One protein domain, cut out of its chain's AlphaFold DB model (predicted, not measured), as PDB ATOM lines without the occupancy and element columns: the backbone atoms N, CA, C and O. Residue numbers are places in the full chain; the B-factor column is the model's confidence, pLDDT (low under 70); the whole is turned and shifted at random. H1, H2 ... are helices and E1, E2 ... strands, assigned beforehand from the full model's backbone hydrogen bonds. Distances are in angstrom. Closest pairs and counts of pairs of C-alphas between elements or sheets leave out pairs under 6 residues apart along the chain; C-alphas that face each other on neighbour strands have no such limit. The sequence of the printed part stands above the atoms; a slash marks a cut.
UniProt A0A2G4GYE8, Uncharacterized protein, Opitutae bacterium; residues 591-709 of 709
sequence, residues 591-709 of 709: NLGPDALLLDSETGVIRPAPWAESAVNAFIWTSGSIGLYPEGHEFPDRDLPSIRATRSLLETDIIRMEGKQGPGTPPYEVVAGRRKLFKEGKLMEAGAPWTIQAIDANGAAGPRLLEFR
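Overview. This is residues 591 to 709 of the 709 residues of an uncharacterized protein of Opitutae bacterium (UniProt A0A2G4GYE8). A small, strongly twisted sheet of three strands, E4, E5 and E6, has a helical hairpin of H2 and H3 beyond the end where E4 stops and E5 starts, with the short helix H4 between that hairpin and the start of E5. Near that same end of the sheet sits the tiny strand hairpin E1 and E2, while the short pieces H1 and E3 lie on the far side of the domain from H3. The printed part has 119 residues with four named helices and six named strands, in the order E1 E2 H1 E3 E4 H2 H3 H4 E5 E6, and its class is mixed, helices and strands. The larger sheet has the order E4, E5, E6 and the smaller one E1, E2, both antiparallel. The whole is compact, with a radius of gyration of the C-alphas of 13.9 A, and spans 37 by 32 by 23 A.

Arrangement. In the larger sheet E5, residues 690 to 696, is the inner strand, and E4, residues 624 to 630, and E6, residues 701 to 708, are the edge strands. E4 and E5 are antiparallel at 153 degrees, with N 627 and O 693 at 3.0 A and N 693 and O 627 at 2.9 A, within hydrogen-bond range. E5 and E6 form a hairpin, antiparallel at 159 degrees, with N 702 and O 694 at 2.8 A and N 692 and O 706 at 2.9 A. E6 bends by 66 degrees at residue 705. H2, residues 647 to 659, only grazes this sheet with its residues 649 to 654, and its closest C-alpha to E4 is that of Leu 650, 6.8 A from that of Pro 630. H3, residues 668 to 679, is not on the sheet. H2 and H3 form a helical hairpin: they touch at a shallow tilt of 25 degrees, opposite ways, with the closest C-alphas, those of Glu 658 and Val 671, 6.5 A apart. H4, residues 683 to 686, only grazes the sheet; it touches H3, through residues 673 to 678 of H3 alone, and the closest C-alphas are those of Arg 674 and Ala 686 at 4.5 A. H2 and H4 are close but not clearly touching, with the C-alphas of Arg 647 and Leu 683 7.1 A apart. E1, residues 597 to 599, and E2, residues 606 to 608, are an antiparallel hairpin at 148 degrees, with N 598 and O 607 at 2.8 A. The closest C-alphas of E1 and H4 are those of Leu 599 and Met 684, 6.9 A apart. H1, residues 613 to 616, only grazes the larger sheet with its residues 615 to 616. E3, residues 619 to 621, pairs with no named strand; its closest C-alpha to E5 is that of Trp 621, 6.6 A from that of Ala 694. In H2 and H3 every O i to N i+4 pair is within hydrogen-bond range, while H1 and H4 are too short for such a pair.

Along the chain. E4 measures 19.1 A from first to last C-alpha, E5 18.8 A, H2 18.6 A, E6 17.6 A and H3 16.4 A. E1 begins at C-alpha 597, (182.026, 136.041, 179.477). H2 begins at C-alpha 647, (186.750, 122.666, 178.629). E6 ends at C-alpha 708, (176.282, 135.187, 183.851).

Size, cuts and confidence. The two C-alphas farthest apart, those of Trp 611 and Gly 662, are 40.6 A apart, whereas those of Asn 591 and Arg 709, the first and last printed, are 6.4 A apart. The link from E4 to H2 is long, residues 631 to 646. The printed part has no cut. Its mean pLDDT is 90.0, and no printed residue is under 70.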
ATOM      1  N   ASN A 591     173.866 139.620 188.316       94.00
ATOM      2  CA  ASN A 591     173.898 139.157 186.927       94.00
ATOM      3  C   ASN A 591     174.576 140.215 186.042       94.00
ATOM      4  O   ASN A 591     174.123 141.358 185.985       94.00
ATOM      5  N   LEU A 592     175.635 139.821 185.336       93.06
ATOM      6  CA  LEU A 592     176.332 140.655 184.352       93.06
ATOM      7  C   LEU A 592     175.942 140.321 182.897       93.06
ATOM      8  O   LEU A 592     176.427 140.973 181.972       93.06
ATOM      9  N   GLY A 593     175.051 139.346 182.691       90.50
ATOM     10  CA  GLY A 593     174.629 138.870 181.374       90.50
ATOM     11  C   GLY A 593     175.612 137.876 180.740       90.50
ATOM     12  O   GLY A 593     176.701 137.648 181.278       90.50
ATOM     13  N   PRO A 594     175.269 137.287 179.581       86.25
ATOM     14  CA  PRO A 594     176.134 136.328 178.893       86.25
ATOM     15  C   PRO A 594     177.363 137.009 178.266       86.25
ATOM     16  O   PRO A 594     178.462 136.460 178.319       86.25
ATOM     17  N   ASP A 595     177.213 138.246 177.777       88.81
ATOM     18  CA  ASP A 595     178.273 139.063 177.149       88.81
ATOM     19  C   ASP A 595     179.399 139.480 178.121       88.81
ATOM     20  O   ASP A 595     180.391 140.100 177.728       88.81
ATOM     21  N   ALA A 596     179.245 139.184 179.415       93.69
ATOM     22  CA  ALA A 596     180.280 139.355 180.431       93.69
ATOM     23  C   ALA A 596     181.266 138.174 180.501       93.69
ATOM     24  O   ALA A 596     182.227 138.238 181.272       93.69
ATOM     25  N   LEU A 597     181.079 137.136 179.682       94.62
ATOM     26  CA  LEU A 597     182.026 136.041 179.477       94.62
ATOM     27  C   LEU A 597     182.432 135.927 178.002       94.62
ATOM     28  O   LEU A 597     181.668 136.234 177.093       94.62
ATOM     29  N   LEU A 598     183.649 135.443 177.771       93.88
ATOM     30  CA  LEU A 598     184.189 135.116 176.456       93.88
ATOM     31  C   LEU A 598     184.719 133.685 176.455       93.88
ATOM     32  O   LEU A 598     185.426 133.282 177.381       93.88
ATOM     33  N   LEU A 599     184.433 132.961 175.373       93.25
ATOM     34  CA  LEU A 599     185.114 131.724 175.014       93.25
ATOM     35  C   LEU A 599     186.302 132.058 174.109       93.25
ATOM     36  O   LEU A 599     186.137 132.614 173.025       93.25
ATOM     37  N   ASP A 600     187.499 131.710 174.560       88.25
ATOM     38  CA  ASP A 600     188.725 131.797 173.779       88.25
ATOM     39  C   ASP A 600     188.764 130.662 172.739       88.25
ATOM     40  O   ASP A 600     188.722 129.481 173.093       88.25
ATOM     41  N   SER A 601     188.800 131.013 171.450       81.56
ATOM     42  CA  SER A 601     188.661 130.056 170.344       81.56
ATOM     43  C   SER A 601     189.880 129.162 170.123       81.56
ATOM     44  O   SER A 601     189.739 128.090 169.540       81.56
ATOM     45  N   GLU A 602     191.068 129.587 170.558       77.62
ATOM     46  CA  GLU A 602     192.307 128.816 170.400       77.62
ATOM     47  C   GLU A 602     192.494 127.823 171.550       77.62
ATOM     48  O   GLU A 602     192.921 126.688 171.343       77.62
ATOM     49  N   THR A 603     192.155 128.241 172.772       80.94
ATOM     50  CA  THR A 603     192.410 127.466 173.997       80.94
ATOM     51  C   THR A 603     191.178 126.750 174.552       80.94
ATOM     52  O   THR A 603     191.312 125.874 175.406       80.94
ATOM     53  N   GLY A 604     189.969 127.107 174.105       83.81
ATOM     54  CA  GLY A 604     188.712 126.590 174.658       83.81
ATOM     55  C   GLY A 604     188.448 127.040 176.101       83.81
ATOM     56  O   GLY A 604     187.695 126.380 176.821       83.81
ATOM     57  N   VAL A 605     189.101 128.119 176.547       92.19
ATOM     58  CA  VAL A 605     188.995 128.661 177.907       92.19
ATOM     59  C   VAL A 605     187.882 129.700 177.975       92.19
ATOM     60  O   VAL A 605     187.847 130.644 177.188       92.19
ATOM     61  N   ILE A 606     187.004 129.561 178.964       94.75
ATOM     62  CA  ILE A 606     185.962 130.535 179.288       94.75
ATOM     63  C   ILE A 606     186.492 131.476 180.369       94.75
ATOM     64  O   ILE A 606     187.053 131.034 181.375       94.75
ATOM     65  N   ARG A 607     186.334 132.785 180.170       94.00
ATOM     66  CA  ARG A 607     186.834 133.825 181.083       94.00
ATOM     67  C   ARG A 607     185.942 135.071 181.070       94.00
ATOM     68  O   ARG A 607     185.242 135.283 180.084       94.00
ATOM     69  N   PRO A 608     186.019 135.942 182.091       94.50
ATOM     70  CA  PRO A 608     185.424 137.274 182.050       94.50
ATOM     71  C   PRO A 608     185.795 138.058 180.787       94.50
ATOM     72  O   PRO A 608     186.947 138.044 180.334       94.50
ATOM     73  N   ALA A 609     184.806 138.756 180.235       94.06
ATOM     74  CA  ALA A 609     184.995 139.750 179.193       94.06
ATOM     75  C   ALA A 609     185.726 140.982 179.768       94.06
ATOM     76  O   ALA A 609     185.505 141.321 180.935       94.06
ATOM     77  N   PRO A 610     186.551 141.704 178.981       91.69
ATOM     78  CA  PRO A 610     187.424 142.756 179.512       91.69
ATOM     79  C   PRO A 610     186.690 143.870 180.275       91.69
ATOM     80  O   PRO A 610     187.196 144.400 181.265       91.69
ATOM     81  N   TRP A 611     185.470 144.205 179.857       93.06
ATOM     82  CA  TRP A 611     184.627 145.184 180.542       93.06
ATOM     83  C   TRP A 611     184.188 144.728 181.946       93.06
ATOM     84  O   TRP A 611     184.149 145.540 182.875       93.06
ATOM     85  N   ALA A 612     183.925 143.428 182.117       94.50
ATOM     86  CA  ALA A 612     183.454 142.801 183.350       94.50
ATOM     87  C   ALA A 612     184.593 142.422 184.318       94.50
ATOM     88  O   ALA A 612     184.356 142.304 185.520       94.50
ATOM     89  N   GLU A 613     185.837 142.289 183.834       91.75
ATOM     90  CA  GLU A 613     187.016 141.926 184.645       91.75
ATOM     91  C   GLU A 613     187.162 142.777 185.916       91.75
ATOM     92  O   GLU A 613     187.530 142.258 186.968       91.75
ATOM     93  N   SER A 614     186.840 144.072 185.853       92.56
ATOM     94  CA  SER A 614     186.912 144.963 187.021       92.56
ATOM     95  C   SER A 614     185.932 144.592 188.143       92.56
ATOM     96  O   SER A 614     186.300 144.693 189.309       92.56
ATOM     97  N   ALA A 615     184.735 144.096 187.816       94.12
ATOM     98  CA  ALA A 615     183.770 143.617 188.805       94.12
ATOM     99  C   ALA A 615     184.214 142.287 189.435       94.12
ATOM    100  O   ALA A 615     184.077 142.108 190.645       94.12
ATOM    101  N   VAL A 616     184.781 141.375 188.636       93.38
ATOM    102  CA  VAL A 616     185.295 140.073 189.104       93.38
ATOM    103  C   VAL A 616     186.515 140.257 190.014       93.38
ATOM    104  O   VAL A 616     186.567 139.700 191.107       93.38
ATOM    105  N   ASN A 617     187.474 141.085 189.595       91.12
ATOM    106  CA  ASN A 617     188.742 141.301 190.302       91.12
ATOM    107  C   ASN A 617     188.630 142.232 191.524       91.12
ATOM    108  O   ASN A 617     189.612 142.429 192.235       91.12
ATOM    109  N   ALA A 618     187.458 142.823 191.778       92.62
ATOM    110  CA  ALA A 618     187.233 143.682 192.939       92.62
ATOM    111  C   ALA A 618     187.027 142.903 194.252       92.62
ATOM    112  O   ALA A 618     187.045 143.515 195.321       92.62
ATOM    113  N   PHE A 619     186.828 141.583 194.207       93.25
ATOM    114  CA  PHE A 619     186.603 140.772 195.404       93.25
ATOM    115  C   PHE A 619     187.896 140.263 196.039       93.25
ATOM    116  O   PHE A 619     188.785 139.743 195.371       93.25
ATOM    117  N   ILE A 620     187.941 140.329 197.369       89.06
ATOM    118  CA  ILE A 620     188.949 139.682 198.207       89.06
ATOM    119  C   ILE A 620     188.194 138.751 199.159       89.06
ATOM    120  O   ILE A 620     187.578 139.211 200.118       89.06
ATOM    121  N   TRP A 621     188.201 137.444 198.902       89.38
ATOM    122  CA  TRP A 621     187.590 136.472 199.813       89.38
ATOM    123  C   TRP A 621     188.559 136.165 200.957       89.38
ATOM    124  O   TRP A 621     189.638 135.620 200.731       89.38
ATOM    125  N   THR A 622     188.206 136.521 202.195       86.44
ATOM    126  CA  THR A 622     189.162 136.442 203.316       86.44
ATOM    127  C   THR A 622     189.459 135.019 203.790       86.44
ATOM    128  O   THR A 622     190.374 134.837 204.586       86.44
ATOM    129  N   SER A 623     188.708 134.014 203.337       79.94
ATOM    130  CA  SER A 623     188.815 132.625 203.816       79.94
ATOM    131  C   SER A 623     189.169 131.613 202.716       79.94
ATOM    132  O   SER A 623     189.011 130.413 202.931       79.94
ATOM    133  N   GLY A 624     189.651 132.068 201.553       85.06
ATOM    134  CA  GLY A 624     190.063 131.187 200.456       85.06
ATOM    135  C   GLY A 624     190.284 131.929 199.135       85.06
ATOM    136  O   GLY A 624     191.028 132.904 199.087       85.06
ATOM    137  N   SER A 625     189.669 131.459 198.048       89.06
ATOM    138  CA  SER A 625     189.769 132.051 196.699       89.06
ATOM    139  C   SER A 625     188.398 132.205 196.024       89.06
ATOM    140  O   SER A 625     187.375 131.837 196.596       89.06
ATOM    141  N   ILE A 626     188.361 132.777 194.819       91.62
ATOM    142  CA  ILE A 626     187.162 132.817 193.966       91.62
ATOM    143  C   ILE A 626     187.421 132.032 192.677       91.62
ATOM    144  O   ILE A 626     188.534 132.067 192.150       91.62
ATOM    145  N   GLY A 627     186.403 131.348 192.161       92.75
ATOM    146  CA  GLY A 627     186.475 130.613 190.897       92.75
ATOM    147  C   GLY A 627     185.245 130.827 190.020       92.75
ATOM    148  O   GLY A 627     184.207 131.288 190.496       92.75
ATOM    149  N   LEU A 628     185.391 130.521 188.732       95.81
ATOM    150  CA  LEU A 628     184.342 130.549 187.717       95.81
ATOM    151  C   LEU A 628     183.846 129.123 187.471       95.81
ATOM    152  O   LEU A 628     184.597 128.293 186.960       95.81
ATOM    153  N   TYR A 629     182.583 128.864 187.797       95.69
ATOM    154  CA  TYR A 629     182.004 127.520 187.773       95.69
ATOM    155  C   TYR A 629     180.709 127.464 186.951       95.69
ATOM    156  O   TYR A 629     179.947 128.441 186.960       95.69
ATOM    157  N   PRO A 630     180.444 126.347 186.244       95.00
ATOM    158  CA  PRO A 630     179.168 126.116 185.579       95.00
ATOM    159  C   PRO A 630     178.074 125.796 186.607       95.00
ATOM    160  O   PRO A 630     178.345 125.297 187.703       95.00
ATOM    161  N   GLU A 631     176.816 126.046 186.255       91.31
ATOM    162  CA  GLU A 631     175.684 125.736 187.134       91.31
ATOM    163  C   GLU A 631     175.601 124.232 187.412       91.31
ATOM    164  O   GLU A 631     175.585 123.413 186.490       91.31
ATOM    165  N   GLY A 632     175.474 123.868 188.687       85.88
ATOM    166  CA  GLY A 632     175.433 122.474 189.133       85.88
ATOM    167  C   GLY A 632     176.800 121.837 189.411       85.88
ATOM    168  O   GLY A 632     176.828 120.643 189.702       85.88
ATOM    169  N   HIS A 633     177.901 122.600 189.362       91.50
ATOM    170  CA  HIS A 633     179.206 122.158 189.870       91.50
ATOM    171  C   HIS A 633     179.103 121.663 191.324       91.50
ATOM    172  O   HIS A 633     178.389 122.247 192.148       91.50
ATOM    173  N   GLU A 634     179.817 120.585 191.645       87.75
ATOM    174  CA  GLU A 634     179.759 119.934 192.955       87.75
ATOM    175  C   GLU A 634     180.941 120.315 193.847       87.75
ATOM    176  O   GLU A 634     182.095 120.216 193.443       87.75
ATOM    177  N   PHE A 635     180.642 120.677 195.096       88.25
ATOM    178  CA  PHE A 635     181.629 121.024 196.118       88.25
ATOM    179  C   PHE A 635     181.670 119.948 197.227       88.25
ATOM    180  O   PHE A 635     180.634 119.338 197.507       88.25
ATOM    181  N   PRO A 636     182.815 119.722 197.904       84.62
ATOM    182  CA  PRO A 636     184.044 120.506 197.825       84.62
ATOM    183  C   PRO A 636     184.872 120.229 196.566       84.62
ATOM    184  O   PRO A 636     185.118 119.073 196.214       84.62
ATOM    185  N   ASP A 637     185.331 121.304 195.930       76.06
ATOM    186  CA  ASP A 637     186.274 121.227 194.815       76.06
ATOM    187  C   ASP A 637     187.685 120.940 195.353       76.06
ATOM    188  O   ASP A 637     188.074 121.421 196.419       76.06
ATOM    189  N   ARG A 638     188.447 120.113 194.636       70.44
ATOM    190  CA  ARG A 638     189.838 119.767 194.977       70.44
ATOM    191  C   ARG A 638     190.849 120.485 194.095       70.44
ATOM    192  O   ARG A 638     192.025 120.531 194.457       70.44
ATOM    193  N   ASP A 639     190.404 121.007 192.957       74.50
ATOM    194  CA  ASP A 639     191.246 121.780 192.062       74.50
ATOM    195  C   ASP A 639     191.397 123.217 192.588       74.50
ATOM    196  O   ASP A 639     190.635 123.694 193.431       74.50
ATOM    197  N   LEU A 640     192.436 123.922 192.131       77.31
ATOM    198  CA  LEU A 640     192.664 125.305 192.549       77.31
ATOM    199  C   LEU A 640     191.619 126.231 191.898       77.31
ATOM    200  O   LEU A 640     191.583 126.296 190.665       77.31
ATOM    201  N   PRO A 641     190.831 127.001 192.680       85.56
ATOM    202  CA  PRO A 641     189.818 127.892 192.126       85.56
ATOM    203  C   PRO A 641     190.415 128.892 191.135       85.56
ATOM    204  O   PRO A 641     191.409 129.567 191.413       85.56
ATOM    205  N   SER A 642     189.787 128.992 189.968       89.00
ATOM    206  CA  SER A 642     190.250 129.809 188.849       89.00
ATOM    207  C   SER A 642     189.094 130.616 188.280       89.00
ATOM    208  O   SER A 642     188.053 130.060 187.946       89.00
ATOM    209  N   ILE A 643     189.288 131.922 188.072       91.56
ATOM    210  CA  ILE A 643     188.336 132.778 187.332       91.56
ATOM    211  C   ILE A 643     188.305 132.480 185.818       91.56
ATOM    212  O   ILE A 643     187.654 133.189 185.056       91.56
ATOM    213  N   ARG A 644     189.043 131.460 185.369       92.56
ATOM    214  CA  ARG A 644     189.033 130.919 184.008       92.56
ATOM    215  C   ARG A 644     188.624 129.452 184.069       92.56
ATOM    216  O   ARG A 644     189.348 128.654 184.666       92.56
ATOM    217  N   ALA A 645     187.510 129.104 183.438       92.50
ATOM    218  CA  ALA A 645     187.036 127.731 183.337       92.50
ATOM    219  C   ALA A 645     187.591 127.071 182.068       92.50
ATOM    220  O   ALA A 645     187.619 127.677 180.995       92.50
ATOM    221  N   THR A 646     188.043 125.825 182.176       91.31
ATOM    222  CA  THR A 646     188.538 125.048 181.032       91.31
ATOM    223  C   THR A 646     187.441 124.144 180.477       91.31
ATOM    224  O   THR A 646     186.512 123.756 181.190       91.31
ATOM    225  N   ARG A 647     187.585 123.726 179.214       91.75
ATOM    226  CA  ARG A 647     186.750 122.666 178.629       91.75
ATOM    227  C   ARG A 647     186.722 121.400 179.498       91.75
ATOM    228  O   ARG A 647     185.657 120.815 179.659       91.75
ATOM    229  N   SER A 648     187.861 121.008 180.073       89.25
ATOM    230  CA  SER A 648     187.991 119.804 180.905       89.25
ATOM    231  C   SER A 648     187.230 119.897 182.230       89.25
ATOM    232  O   SER A 648     186.662 118.897 182.665       89.25
ATOM    233  N   LEU A 649     187.169 121.083 182.851       90.12
ATOM    234  CA  LEU A 649     186.362 121.314 184.056       90.12
ATOM    235  C   LEU A 649     184.874 121.094 183.747       90.12
ATOM    236  O   LEU A 649     184.226 120.266 184.382       90.12
ATOM    237  N   LEU A 650     184.373 121.733 182.684       92.94
ATOM    238  CA  LEU A 650     182.989 121.570 182.236       92.94
ATOM    239  C   LEU A 650     182.666 120.118 181.839       92.94
ATOM    240  O   LEU A 650     181.595 119.611 182.160       92.94
ATOM    241  N   GLU A 651     183.582 119.432 181.152       92.75
ATOM    242  CA  GLU A 651     183.406 118.023 180.790       92.75
ATOM    243  C   GLU A 651     183.268 117.129 182.023       92.75
ATOM    244  O   GLU A 651     182.378 116.275 182.067       92.75
ATOM    245  N   THR A 652     184.111 117.368 183.030       90.06
ATOM    246  CA  THR A 652     184.109 116.642 184.303       90.06
ATOM    247  C   THR A 652     182.793 116.848 185.047       90.06
ATOM    248  O   THR A 652     182.198 115.871 185.499       90.06
ATOM    249  N   ASP A 653     182.278 118.078 185.108       91.38
ATOM    250  CA  ASP A 653     180.986 118.354 185.747       91.38
ATOM    251  C   ASP A 653     179.805 117.718 185.009       91.38
ATOM    252  O   ASP A 653     178.902 117.185 185.652       91.38
ATOM    253  N   ILE A 654     179.811 117.685 183.670       92.75
ATOM    254  CA  ILE A 654     178.763 116.974 182.920       92.75
ATOM    255  C   ILE A 654     178.840 115.460 183.188       92.75
ATOM    256  O   ILE A 654     177.799 114.840 183.385       92.75
ATOM    257  N   ILE A 655     180.039 114.865 183.281       91.25
ATOM    258  CA  ILE A 655     180.199 113.448 183.673       91.25
ATOM    259  C   ILE A 655     179.670 113.204 185.099       91.25
ATOM    260  O   ILE A 655     178.948 112.231 185.321       91.25
ATOM    261  N   ARG A 656     179.976 114.087 186.063       88.69
ATOM    262  CA  ARG A 656     179.445 114.001 187.440       88.69
ATOM    263  C   ARG A 656     177.916 114.066 187.455       88.69
ATOM    264  O   ARG A 656     177.283 113.222 188.083       88.69
ATOM    265  N   MET A 657     177.319 115.004 186.713       89.31
ATOM    266  CA  MET A 657     175.861 115.133 186.590       89.31
ATOM    267  C   MET A 657     175.200 113.898 185.958       89.31
ATOM    268  O   MET A 657     174.123 113.513 186.405       89.31
ATOM    269  N   GLU A 658     175.827 113.259 184.963       89.56
ATOM    270  CA  GLU A 658     175.334 112.007 184.357       89.56
ATOM    271  C   GLU A 658     175.393 110.814 185.325       89.56
ATOM    272  O   GLU A 658     174.520 109.950 185.287       89.56
ATOM    273  N   GLY A 659     176.406 110.763 186.196       85.50
ATOM    274  CA  GLY A 659     176.572 109.703 187.197       85.50
ATOM    275  C   GLY A 659     175.783 109.903 188.497       85.50
ATOM    276  O   GLY A 659     175.767 109.002 189.339       85.50
ATOM    277  N   LYS A 660     175.152 111.067 188.694       86.31
ATOM    278  CA  LYS A 660     174.505 111.442 189.958       86.31
ATOM    279  C   LYS A 660     173.228 110.637 190.211       86.31
ATOM    280  O   LYS A 660     172.416 110.428 189.315       86.31
ATOM    281  N   GLN A 661     173.045 110.199 191.457       84.00
ATOM    282  CA  GLN A 661     171.869 109.450 191.903       84.00
ATOM    283  C   GLN A 661     171.364 109.984 193.251       84.00
ATOM    284  O   GLN A 661     172.146 110.439 194.084       84.00
ATOM    285  N   GLY A 662     170.052 109.885 193.482       81.50
ATOM    286  CA  GLY A 662     169.406 110.301 194.732       81.50
ATOM    287  C   GLY A 662     168.876 111.746 194.734       81.50
ATOM    288  O   GLY A 662     168.684 112.346 193.670       81.50
ATOM    289  N   PRO A 663     168.573 112.313 195.919       74.06
ATOM    290  CA  PRO A 663     168.000 113.653 196.048       74.06
ATOM    291  C   PRO A 663     168.885 114.736 195.414       74.06
ATOM    292  O   PRO A 663     170.090 114.777 195.644       74.06
ATOM    293  N   GLY A 664     168.286 115.631 194.623       74.62
ATOM    294  CA  GLY A 664     169.027 116.680 193.908       74.62
ATOM    295  C   GLY A 664     169.748 116.211 192.635       74.62
ATOM    296  O   GLY A 664     170.613 116.927 192.134       74.62
ATOM    297  N   THR A 665     169.409 115.033 192.101       82.50
ATOM    298  CA  THR A 665     169.821 114.627 190.745       82.50
ATOM    299  C   THR A 665     169.117 115.513 189.702       82.50
ATOM    300  O   THR A 665     167.888 115.630 189.759       82.50
ATOM    301  N   PRO A 666     169.841 116.155 188.763       85.00
ATOM    302  CA  PRO A 666     169.230 116.966 187.711       85.00
ATOM    303  C   PRO A 666     168.421 116.105 186.717       85.00
ATOM    304  O   PRO A 666     168.762 114.940 186.503       85.00
ATOM    305  N   PRO A 667     167.372 116.647 186.063       89.81
ATOM    306  CA  PRO A 667     166.597 115.894 185.077       89.81
ATOM    307  C   PRO A 667     167.460 115.425 183.898       89.81
ATOM    308  O   PRO A 667     168.244 116.205 183.355       89.81
ATOM    309  N   TYR A 668     167.261 114.179 183.453       89.38
ATOM    310  CA  TYR A 668     168.032 113.573 182.357       89.38
ATOM    311  C   TYR A 668     168.072 114.446 181.093       89.38
ATOM    312  O   TYR A 668     169.133 114.620 180.501       89.38
ATOM    313  N   GLU A 669     166.945 115.054 180.710       92.25
ATOM    314  CA  GLU A 669     166.849 115.928 179.532       92.25
ATOM    315  C   GLU A 669     167.767 117.157 179.621       92.25
ATOM    316  O   GLU A 669     168.370 117.550 178.622       92.25
ATOM    317  N   VAL A 670     167.937 117.730 180.819       90.12
ATOM    318  CA  VAL A 670     168.831 118.875 181.060       90.12
ATOM    319  C   VAL A 670     170.286 118.450 180.877       90.12
ATOM    320  O   VAL A 670     171.050 119.123 180.184       90.12
ATOM    321  N   VAL A 671     170.670 117.305 181.447       92.25
ATOM    322  CA  VAL A 671     172.038 116.778 181.343       92.25
ATOM    323  C   VAL A 671     172.359 116.363 179.903       92.25
ATOM    324  O   VAL A 671     173.396 116.751 179.365       92.25
ATOM    325  N   ALA A 672     171.437 115.667 179.230       93.88
ATOM    326  CA  ALA A 672     171.562 115.287 177.825       93.88
ATOM    327  C   ALA A 672     171.640 116.514 176.896       93.88
ATOM    328  O   ALA A 672     172.451 116.535 175.965       93.88
ATOM    329  N   GLY A 673     170.858 117.565 177.174       95.56
ATOM    330  CA  GLY A 673     170.929 118.851 176.478       95.56
ATOM    331  C   GLY A 673     172.301 119.514 176.617       95.56
ATOM    332  O   GLY A 673     172.920 119.865 175.611       95.56
ATOM    333  N   ARG A 674     172.836 119.597 177.841       95.00
ATOM    334  CA  ARG A 674     174.195 120.109 178.098       95.00
ATOM    335  C   ARG A 674     175.274 119.274 177.411       95.00
ATOM    336  O   ARG A 674     176.159 119.834 176.765       95.00
ATOM    337  N   ARG A 675     175.176 117.941 177.462       95.94
ATOM    338  CA  ARG A 675     176.103 117.031 176.766       95.94
ATOM    339  C   ARG A 675     176.061 117.216 175.247       95.94
ATOM    340  O   ARG A 675     177.110 117.138 174.604       95.94
ATOM    341  N   LYS A 676     174.886 117.481 174.663       97.06
ATOM    342  CA  LYS A 676     174.736 117.817 173.238       97.06
ATOM    343  C   LYS A 676     175.436 119.139 172.905       97.06
ATOM    344  O   LYS A 676     176.291 119.147 172.025       97.06
ATOM    345  N   LEU A 677     175.150 120.213 173.643       96.12
ATOM    346  CA  LEU A 677     175.781 121.528 173.449       96.12
ATOM    347  C   LEU A 677     177.311 121.465 173.594       96.12
ATOM    348  O   LEU A 677     178.036 122.039 172.782       96.12
ATOM    349  N   PHE A 678     177.815 120.695 174.562       95.38
ATOM    350  CA  PHE A 678     179.249 120.453 174.741       95.38
ATOM    351  C   PHE A 678     179.881 119.765 173.518       95.38
ATOM    352  O   PHE A 678     180.946 120.179 173.058       95.38
ATOM    353  N   LYS A 679     179.218 118.745 172.952       94.62
ATOM    354  CA  LYS A 679     179.663 118.062 171.721       94.62
ATOM    355  C   LYS A 679     179.605 118.967 170.484       94.62
ATOM    356  O   LYS A 679     180.447 118.824 169.606       94.62
ATOM    357  N   GLU A 680     178.664 119.910 170.438       94.94
ATOM    358  CA  GLU A 680     178.573 120.963 169.411       94.94
ATOM    359  C   GLU A 680     179.622 122.085 169.587       94.94
ATOM    360  O   GLU A 680     179.663 123.012 168.782       94.94
ATOM    361  N   GLY A 681     180.466 122.038 170.627       90.94
ATOM    362  CA  GLY A 681     181.471 123.070 170.915       90.94
ATOM    363  C   GLY A 681     180.913 124.339 171.574       90.94
ATOM    364  O   GLY A 681     181.665 125.272 171.849       90.94
ATOM    365  N   LYS A 682     179.614 124.373 171.896       93.38
ATOM    366  CA  LYS A 682     178.923 125.500 172.541       93.38
ATOM    367  C   LYS A 682     179.151 125.491 174.054       93.38
ATOM    368  O   LYS A 682     178.217 125.368 174.844       93.38
ATOM    369  N   LEU A 683     180.416 125.586 174.464       93.31
ATOM    370  CA  LEU A 683     180.829 125.425 175.866       93.31
ATOM    371  C   LEU A 683     180.154 126.448 176.798       93.31
ATOM    372  O   LEU A 683     179.756 126.096 177.906       93.31
ATOM    373  N   MET A 684     179.961 127.680 176.314       92.88
ATOM    374  CA  MET A 684     179.228 128.742 177.012       92.88
ATOM    375  C   MET A 684     177.809 128.311 177.395       92.88
ATOM    376  O   MET A 684     177.459 128.343 178.571       92.88
ATOM    377  N   GLU A 685     177.019 127.862 176.416       94.12
ATOM    378  CA  GLU A 685     175.634 127.412 176.605       94.12
ATOM    379  C   GLU A 685     175.572 126.113 177.428       94.12
ATOM    380  O   GLU A 685     174.709 125.955 178.289       94.12
ATOM    381  N   ALA A 686     176.515 125.191 177.208       94.38
ATOM    382  CA  ALA A 686     176.564 123.895 177.885       94.38
ATOM    383  C   ALA A 686     176.808 123.994 179.402       94.38
ATOM    384  O   ALA A 686     176.322 123.145 180.150       94.38
ATOM    385  N   GLY A 687     177.550 125.008 179.860       92.94
ATOM    386  CA  GLY A 687     177.778 125.273 181.285       92.94
ATOM    387  C   GLY A 687     176.836 126.302 181.915       92.94
ATOM    388  O   GLY A 687     176.940 126.543 183.113       92.94
ATOM    389  N   ALA A 688     175.935 126.911 181.139       92.81
ATOM    390  CA  ALA A 688     175.131 128.039 181.601       92.81
ATOM    391  C   ALA A 688     174.060 127.656 182.655       92.81
ATOM    392  O   ALA A 688     173.490 126.556 182.593       92.81
ATOM    393  N   PRO A 689     173.713 128.583 183.571       93.44
ATOM    394  CA  PRO A 689     174.428 129.833 183.845       93.44
ATOM    395  C   PRO A 689     175.796 129.601 184.488       93.44
ATOM    396  O   PRO A 689     176.033 128.589 185.132       93.44
ATOM    397  N   TRP A 690     176.699 130.561 184.325       96.12
ATOM    398  CA  TRP A 690     178.006 130.525 184.981       96.12
ATOM    399  C   TRP A 690     177.999 131.421 186.216       96.12
ATOM    400  O   TRP A 690     177.281 132.421 186.252       96.12
ATOM    401  N   THR A 691     178.819 131.109 187.219       96.19
ATOM    402  CA  THR A 691     178.898 131.901 188.458       96.19
ATOM    403  C   THR A 691     180.335 132.167 188.894       96.19
ATOM    404  O   THR A 691     181.199 131.298 188.773       96.19
ATOM    405  N   ILE A 692     180.591 133.366 189.436       96.31
ATOM    406  CA  ILE A 692     181.757 133.600 190.297       96.31
ATOM    407  C   ILE A 692     181.360 133.223 191.717       96.31
ATOM    408  O   ILE A 692     180.513 133.870 192.340       96.31
ATOM    409  N   GLN A 693     181.999 132.176 192.217       93.94
ATOM    410  CA  GLN A 693     181.719 131.537 193.492       93.94
ATOM    411  C   GLN A 693     182.941 131.687 194.402       93.94
ATOM    412  O   GLN A 693     184.072 131.425 193.989       93.94
ATOM    413  N   ALA A 694     182.724 132.117 195.644       92.69
ATOM    414  CA  ALA A 694     183.765 132.096 196.665       92.69
ATOM    415  C   ALA A 694     183.930 130.676 197.225       92.69
ATOM    416  O   ALA A 694     182.936 130.004 197.502       92.69
ATOM    417  N   ILE A 695     185.176 130.240 197.399       90.94
ATOM    418  CA  ILE A 695     185.577 128.891 197.811       90.94
ATOM    419  C   ILE A 695     186.462 129.007 199.048       90.94
ATOM    420  O   ILE A 695     187.399 129.809 199.058       90.94
ATOM    421  N   ASP A 696     186.155 128.270 200.113       86.38
ATOM    422  CA  ASP A 696     186.971 128.261 201.331       86.38
ATOM    423  C   ASP A 696     188.261 127.425 201.178       86.38
ATOM    424  O   ASP A 696     188.494 126.762 200.168       86.38
ATOM    425  N   ALA A 697     189.128 127.453 202.192       82.44
ATOM    426  CA  ALA A 697     190.378 126.689 202.197       82.44
ATOM    427  C   ALA A 697     190.203 125.150 202.180       82.44
ATOM    428  O   ALA A 697     191.186 124.440 201.983       82.44
ATOM    429  N   ASN A 698     188.983 124.635 202.377       83.94
ATOM    430  CA  ASN A 698     188.639 123.212 202.313       83.94
ATOM    431  C   ASN A 698     187.973 122.828 200.975       83.94
ATOM    432  O   ASN A 698     187.538 121.685 200.821       83.94
ATOM    433  N   GLY A 699     187.848 123.772 200.034       83.69
ATOM    434  CA  GLY A 699     187.156 123.577 198.758       83.69
ATOM    435  C   GLY A 699     185.638 123.770 198.818       83.69
ATOM    436  O   GLY A 699     184.963 123.585 197.806       83.69
ATOM    437  N   ALA A 700     185.065 124.126 199.971       88.62
ATOM    438  CA  ALA A 700     183.623 124.269 200.138       88.62
ATOM    439  C   ALA A 700     183.099 125.601 199.572       88.62
ATOM    440  O   ALA A 700     183.748 126.647 199.667       88.62
ATOM    441  N   ALA A 701     181.887 125.575 199.013       90.06
ATOM    442  CA  ALA A 701     181.227 126.764 198.484       90.06
ATOM    443  C   ALA A 701     180.767 127.730 199.590       90.06
ATOM    444  O   ALA A 701     179.968 127.384 200.459       90.06
ATOM    445  N   GLY A 702     181.242 128.972 199.503       89.56
ATOM    446  CA  GLY A 702     180.730 130.135 200.225       89.56
ATOM    447  C   GLY A 702     179.651 130.893 199.424       89.56
ATOM    448  O   GLY A 702     178.778 130.268 198.819       89.56
ATOM    449  N   PRO A 703     179.666 132.239 199.388       91.44
ATOM    450  CA  PRO A 703     178.684 133.019 198.626       91.44
ATOM    451  C   PRO A 703     178.886 132.980 197.096       91.44
ATOM    452  O   PRO A 703     180.010 133.120 196.605       91.44
ATOM    453  N   ARG A 704     177.773 132.917 196.346       93.56
ATOM    454  CA  ARG A 704     177.718 133.312 194.925       93.56
ATOM    455  C   ARG A 704     177.801 134.835 194.831       93.56
ATOM    456  O   ARG A 704     176.998 135.529 195.451       93.56
ATOM    457  N   LEU A 705     178.769 135.352 194.077       94.88
ATOM    458  CA  LEU A 705     179.056 136.787 193.990       94.88
ATOM    459  C   LEU A 705     178.534 137.396 192.685       94.88
ATOM    460  O   LEU A 705     177.828 138.401 192.707       94.88
ATOM    461  N   LEU A 706     178.859 136.771 191.554       96.31
ATOM    462  CA  LEU A 706     178.427 137.199 190.224       96.31
ATOM    463  C   LEU A 706     177.804 136.020 189.483       96.31
ATOM    464  O   LEU A 706     178.159 134.867 189.731       96.31
ATOM    465  N   GLU A 707     176.913 136.326 188.555       95.56
ATOM    466  CA  GLU A 707     176.273 135.360 187.674       95.56
ATOM    467  C   GLU A 707     176.295 135.867 186.227       95.56
ATOM    468  O   GLU A 707     176.344 137.073 185.973       95.56
ATOM    469  N   PHE A 708     176.284 134.931 185.284       94.94
ATOM    470  CA  PHE A 708     176.282 135.187 183.851       94.94
ATOM    471  C   PHE A 708     175.120 134.389 183.235       94.94
ATOM    472  O   PHE A 708     175.262 133.198 182.932       94.94
ATOM    473  N   ARG A 709     173.952 135.043 183.159       86.50
ATOM    474  CA  ARG A 709     172.679 134.551 182.599       86.50
ATOM    475  C   ARG A 709     172.261 135.393 181.408       86.50
ATOM    476  O   ARG A 709     172.071 136.611 181.640       86.50
TER     477      ARG A 709